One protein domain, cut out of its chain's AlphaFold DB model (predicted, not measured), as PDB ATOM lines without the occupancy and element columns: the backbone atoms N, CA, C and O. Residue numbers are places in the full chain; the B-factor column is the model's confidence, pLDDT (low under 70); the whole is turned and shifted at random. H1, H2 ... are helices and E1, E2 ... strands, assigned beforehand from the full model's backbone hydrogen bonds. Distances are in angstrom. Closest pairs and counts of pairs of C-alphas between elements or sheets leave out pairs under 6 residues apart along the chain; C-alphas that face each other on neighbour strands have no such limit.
ATOM      1  N   GLY A   2     164.845  97.836 138.958       73.25
ATOM      2  CA  GLY A   2     164.836  99.280 138.745       73.25
ATOM      3  C   GLY A   2     163.395  99.762 138.731       73.25
ATOM      4  O   GLY A   2     162.525  99.091 138.203       73.25
ATOM      5  N   LYS A   3     163.110 100.918 139.313       78.44
ATOM      6  CA  LYS A   3     161.755 101.471 139.306       78.44
ATOM      7  C   LYS A   3     161.693 102.616 138.312       78.44
ATOM      8  O   LYS A   3     162.412 103.600 138.482       78.44
ATOM      9  N   LEU A   4     160.836 102.507 137.301       80.19
ATOM     10  CA  LEU A   4     160.640 103.560 136.308       80.19
ATOM     11  C   LEU A   4     159.334 104.301 136.603       80.19
ATOM     12  O   LEU A   4     158.265 103.707 136.713       80.19
ATOM     13  N   THR A   5     159.414 105.621 136.746       85.62
ATOM     14  CA  THR A   5     158.229 106.470 136.926       85.62
ATOM     15  C   THR A   5     158.040 107.319 135.681       85.62
ATOM     16  O   THR A   5     158.907 108.125 135.347       85.62
ATOM     17  N   LEU A   6     156.904 107.156 135.008       82.81
ATOM     18  CA  LEU A   6     156.558 107.886 133.789       82.81
ATOM     19  C   LEU A   6     155.417 108.860 134.090       82.81
ATOM     20  O   LEU A   6     154.443 108.524 134.764       82.81
ATOM     21  N   SER A   7     155.540 110.094 133.602       87.38
ATOM     22  CA  SER A   7     154.451 111.076 133.652       87.38
ATOM     23  C   SER A   7     153.783 111.122 132.286       87.38
ATOM     24  O   SER A   7     154.376 111.616 131.329       87.38
ATOM     25  N   ILE A   8     152.569 110.593 132.207       89.00
ATOM     26  CA  ILE A   8     151.776 110.461 130.982       89.00
ATOM     27  C   ILE A   8     150.342 110.913 131.253       89.00
ATOM     28  O   ILE A   8     149.930 111.057 132.402       89.00
ATOM     29  N   ASP A   9     149.608 111.190 130.181       92.19
ATOM     30  CA  ASP A   9     148.218 111.627 130.259       92.19
ATOM     31  C   ASP A   9     147.326 110.556 130.916       92.19
ATOM     32  O   ASP A   9     147.472 109.358 130.654       92.19
ATOM     33  N   GLU A  10     146.389 110.986 131.761       89.25
ATOM     34  CA  GLU A  10     145.486 110.093 132.499       89.25
ATOM     35  C   GLU A  10     144.633 109.229 131.562       89.25
ATOM     36  O   GLU A  10     144.437 108.042 131.819       89.25
ATOM     37  N   ARG A  11     144.205 109.765 130.414       91.44
ATOM     38  CA  ARG A  11     143.427 108.999 129.430       91.44
ATOM     39  C   ARG A  11     144.260 107.884 128.813       91.44
ATOM     40  O   ARG A  11     143.740 106.807 128.539       91.44
ATOM     41  N   VAL A  12     145.554 108.127 128.607       89.38
ATOM     42  CA  VAL A  12     146.484 107.123 128.074       89.38
ATOM     43  C   VAL A  12     146.702 106.006 129.090       89.38
ATOM     44  O   VAL A  12     146.708 104.836 128.710       89.38
ATOM     45  N   ILE A  13     146.808 106.346 130.377       88.69
ATOM     46  CA  ILE A  13     146.902 105.370 131.470       88.69
ATOM     47  C   ILE A  13     145.667 104.463 131.488       88.69
ATOM     48  O   ILE A  13     145.804 103.240 131.497       88.69
ATOM     49  N   GLU A  14     144.470 105.045 131.468       91.00
ATOM     50  CA  GLU A  14     143.216 104.285 131.527       91.00
ATOM     51  C   GLU A  14     143.017 103.404 130.288       91.00
ATOM     52  O   GLU A  14     142.642 102.236 130.403       91.00
ATOM     53  N   ASN A  15     143.354 103.919 129.103       90.50
ATOM     54  CA  ASN A  15     143.340 103.129 127.873       90.50
ATOM     55  C   ASN A  15     144.332 101.958 127.939       90.50
ATOM     56  O   ASN A  15     143.995 100.845 127.539       90.50
ATOM     57  N   GLY A  16     145.533 102.190 128.476       87.69
ATOM     58  CA  GLY A  16     146.546 101.154 128.663       87.69
ATOM     59  C   GLY A  16     146.088 100.056 129.623       87.69
ATOM     60  O   GLY A  16     146.239  98.875 129.312       87.69
ATOM     61  N   LYS A  17     145.479 100.422 130.758       89.19
ATOM     62  CA  LYS A  17     144.918  99.449 131.713       89.19
ATOM     63  C   LYS A  17     143.856  98.571 131.060       89.19
ATOM     64  O   LYS A  17     143.961  97.353 131.134       89.19
ATOM     65  N   ARG A  18     142.900  99.177 130.349       90.94
ATOM     66  CA  ARG A  18     141.852  98.437 129.625       90.94
ATOM     67  C   ARG A  18     142.427  97.476 128.591       90.94
ATOM     68  O   ARG A  18     141.961  96.347 128.476       90.94
ATOM     69  N   TYR A  19     143.447  97.906 127.852       88.00
ATOM     70  CA  TYR A  19     144.139  97.047 126.894       88.00
ATOM     71  C   TYR A  19     144.806  95.846 127.583       88.00
ATOM     72  O   TYR A  19     144.686  94.715 127.117       88.00
ATOM     73  N   ALA A  20     145.472  96.072 128.717       87.56
ATOM     74  CA  ALA A  20     146.133  95.015 129.478       87.56
ATOM     75  C   ALA A  20     145.124  94.006 130.066       87.56
ATOM     76  O   ALA A  20     145.327  92.797 129.948       87.56
ATOM     77  N   GLU A  21     143.997  94.492 130.601       89.06
ATOM     78  CA  GLU A  21     142.887  93.666 131.098       89.06
ATOM     79  C   GLU A  21     142.312  92.757 130.005       89.06
ATOM     80  O   GLU A  21     142.148  91.558 130.223       89.06
ATOM     81  N   GLN A  22     142.080  93.292 128.800       90.25
ATOM     82  CA  GLN A  22     141.589  92.508 127.657       90.25
ATOM     83  C   GLN A  22     142.543  91.381 127.254       90.25
ATOM     84  O   GLN A  22     142.106  90.340 126.771       90.25
ATOM     85  N   GLN A  23     143.844  91.586 127.447       86.44
ATOM     86  CA  GLN A  23     144.876  90.602 127.136       86.44
ATOM     87  C   GLN A  23     145.186  89.672 128.321       86.44
ATOM     88  O   GLN A  23     146.035  88.798 128.183       86.44
ATOM     89  N   SER A  24     144.530  89.843 129.482       87.81
ATOM     90  CA  SER A  24     144.881  89.168 130.746       87.81
ATOM     91  C   SER A  24     146.368  89.310 131.110       87.81
ATOM     92  O   SER A  24     146.994  88.382 131.622       87.81
ATOM     93  N   ARG A  25     146.958  90.477 130.825       86.12
ATOM     94  CA  ARG A  25     148.361  90.801 131.130       86.12
ATOM     95  C   ARG A  25     148.435  91.997 132.070       86.12
ATOM     96  O   ARG A  25     147.519  92.806 132.154       86.12
ATOM     97  N   MET A  26     149.560  92.132 132.763       86.88
ATOM     98  CA  MET A  26     149.859  93.339 133.533       86.88
ATOM     99  C   MET A  26     150.306  94.462 132.598       86.88
ATOM    100  O   MET A  26     151.006  94.206 131.622       86.88
ATOM    101  N   LEU A  27     149.965  95.711 132.931       84.00
ATOM    102  CA  LEU A  27     150.381  96.894 132.166       84.00
ATOM    103  C   LEU A  27     151.911  97.025 132.049       84.00
ATOM    104  O   LEU A  27     152.399  97.599 131.080       84.00
ATOM    105  N   SER A  28     152.663  96.486 133.013       85.50
ATOM    106  CA  SER A  28     154.126  96.454 132.969       85.50
ATOM    107  C   SER A  28     154.657  95.621 131.805       85.50
ATOM    108  O   SER A  28     155.605  96.042 131.161       85.50
ATOM    109  N   SER A  29     154.002  94.510 131.449       85.06
ATOM    110  CA  SER A  29     154.526  93.571 130.450       85.06
ATOM    111  C   SER A  29     154.619  94.155 129.024       85.06
ATOM    112  O   SER A  29     155.668  94.005 128.399       85.06
ATOM    113  N   PRO A  30     153.604  94.866 128.487       83.56
ATOM    114  CA  PRO A  30     153.738  95.583 127.215       83.56
ATOM    115  C   PRO A  30     154.798  96.689 127.248       83.56
ATOM    116  O   PRO A  30     155.468  96.926 126.247       83.56
ATOM    117  N   VAL A  31     154.940  97.378 128.385       87.25
ATOM    118  CA  VAL A  31     155.912  98.469 128.540       87.25
ATOM    119  C   VAL A  31     157.333  97.916 128.594       87.25
ATOM    120  O   VAL A  31     158.200  98.434 127.902       87.25
ATOM    121  N   GLU A  32     157.565  96.850 129.357       85.50
ATOM    122  CA  GLU A  32     158.833  96.116 129.409       85.50
ATOM    123  C   GLU A  32     159.227  95.612 128.029       85.50
ATOM    124  O   GLU A  32     160.292  95.970 127.544       85.50
ATOM    125  N   SER A  33     158.327  94.896 127.349       85.88
ATOM    126  CA  SER A  33     158.590  94.375 126.004       85.88
ATOM    127  C   SER A  33     158.924  95.486 125.004       85.88
ATOM    128  O   SER A  33     159.805  95.320 124.163       85.88
ATOM    129  N   TYR A  34     158.270  96.648 125.110       85.56
ATOM    130  CA  TYR A  34     158.618  97.807 124.296       85.56
ATOM    131  C   TYR A  34     160.009  98.355 124.640       85.56
ATOM    132  O   TYR A  34     160.817  98.571 123.741       85.56
ATOM    133  N   LEU A  35     160.317  98.554 125.923       85.25
ATOM    134  CA  LEU A  35     161.621  99.064 126.359       85.25
ATOM    135  C   LEU A  35     162.771  98.106 126.015       85.25
ATOM    136  O   LEU A  35     163.852  98.572 125.662       85.25
ATOM    137  N   GLU A  36     162.540  96.794 126.072       85.62
ATOM    138  CA  GLU A  36     163.478  95.770 125.597       85.62
ATOM    139  C   GLU A  36     163.672  95.861 124.081       85.62
ATOM    140  O   GLU A  36     164.807  95.882 123.611       85.62
ATOM    141  N   SER A  37     162.591  96.038 123.310       85.44
ATOM    142  CA  SER A  37     162.695  96.189 121.851       85.44
ATOM    143  C   SER A  37     163.502  97.423 121.422       85.44
ATOM    144  O   SER A  37     164.157  97.397 120.383       85.44
ATOM    145  N   LEU A  38     163.536  98.480 122.246       81.19
ATOM    146  CA  LEU A  38     164.388  99.651 122.000       81.19
ATOM    147  C   LEU A  38     165.885  99.334 122.128       81.19
ATOM    148  O   LEU A  38     166.701 100.021 121.517       81.19
ATOM    149  N   GLN A  39     166.267  98.316 122.909       70.44
ATOM    150  CA  GLN A  39     167.656  97.846 122.957       70.44
ATOM    151  C   GLN A  39     168.009  97.035 121.705       70.44
ATOM    152  O   GLN A  39     169.133  97.121 121.212       70.44
ATOM    153  N   GLU A  40     167.046  96.297 121.152       60.50
ATOM    154  CA  GLU A  40     167.224  95.511 119.926       60.50
ATOM    155  C   GLU A  40     167.268  96.389 118.658       60.50
ATOM    156  O   GLU A  40     167.987  96.074 117.703       60.50
ATOM    157  N   GLU A  41     166.583  97.539 118.660       55.00
ATOM    158  CA  GLU A  41     166.583  98.516 117.557       55.00
ATOM    159  C   GLU A  41     167.939  99.205 117.317       55.00
ATOM    160  O   GLU A  41     168.140  99.805 116.262       55.00
ATOM    161  N   LEU A  64     152.540 107.961 136.902       53.34
ATOM    162  CA  LEU A  64     152.356 106.514 136.989       53.34
ATOM    163  C   LEU A  64     153.653 105.850 137.461       53.34
ATOM    164  O   LEU A  64     154.735 106.100 136.927       53.34
ATOM    165  N   LEU A  65     153.528 105.002 138.475       51.78
ATOM    166  CA  LEU A  65     154.626 104.278 139.098       51.78
ATOM    167  C   LEU A  65     154.662 102.852 138.517       51.78
ATOM    168  O   LEU A  65     153.738 102.085 138.777       51.78
ATOM    169  N   LEU A  66     155.693 102.493 137.744       56.28
ATOM    170  CA  LEU A  66     155.942 101.106 137.329       56.28
ATOM    171  C   LEU A  66     157.029 100.495 138.221       56.28
ATOM    172  O   LEU A  66     158.105 101.074 138.389       56.28
ATOM    173  N   CYS A  67     156.751  99.322 138.787       42.81
ATOM    174  CA  CYS A  67     157.736  98.500 139.489       42.81
ATOM    175  C   CYS A  67     158.201  97.382 138.546       42.81
ATOM    176  O   CYS A  67     157.340  96.670 138.033       42.81
ATOM    177  N   LEU A  68     159.523  97.270 138.342       49.34
ATOM    178  CA  LEU A  68     160.202  96.211 137.580       49.34
ATOM    179  C   LEU A  68     161.007  95.313 138.531       49.34
ATOM    180  O   LEU A  68     161.788  95.867 139.353       49.34
TER     181      LEU A  68
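AT A GLANCE: This is residues 2 to 41 and 64 to 68 of the 68 residues of an uncharacterized protein of Bifidobacterium parmae (UniProt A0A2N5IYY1). Two helices, H1 and H2, stand about perpendicular as a loose L, and a two-stranded ribbon, E1 and E2, runs crosswise to H2, with E2 coming near Ile 13 of H1 and Ser 28 of H2. Residues 33 to 41, mostly in H2, stick out. The printed part has 45 residues, in order E1, H1, H2, E2, mixed helices and strands with an antiparallel sheet. It is only just compact, close to loose, with radius of gyration of the C-alphas 11.0 A and spans of 27 by 23 by 18 A.

HOW THE PARTS SIT: E1, residues 3 to 8, and E2, residues 64 to 67, are antiparallel at 159 degrees; N 64 and O 6 are 2.9 A apart, within hydrogen-bond range. The closest C-alphas of E2 and H1, residues 10 to 22, are those of Leu 64 and Ile 13, 7.8 A apart. For E2 and H2, residues 28 to 40, they are those of Leu 66 and Ser 28, 6.6 A. H1 and H2 are close but not clearly touching, about perpendicular at 82 degrees; their closest C-alphas, Ala 20 and Pro 30, are 8.0 A apart. E1 and H2 are apart. Every O i to N i+4 pair is within hydrogen-bond range in H1, 8 of 9 in H2.

IN THESE COORDINATES: E1 spans 15.8 A from C-alpha 3 at (161.755, 101.471, 139.306), H1 18.7 A, H2 18.5 A, and E2 10.0 A to C-alpha 67 at (157.736, 98.500, 139.489).

THE WHOLE: The C-alphas of Glu 10 and Glu 40 are farthest apart, 29.0 A. Residues 42 to 63 are not printed; C-alphas 41 and 64 are 25.4 A apart across this cut. The links E1 to H1 and H1 to H2 are tight. Residues 40 to 41 and 64 to 68 have pLDDT under 70.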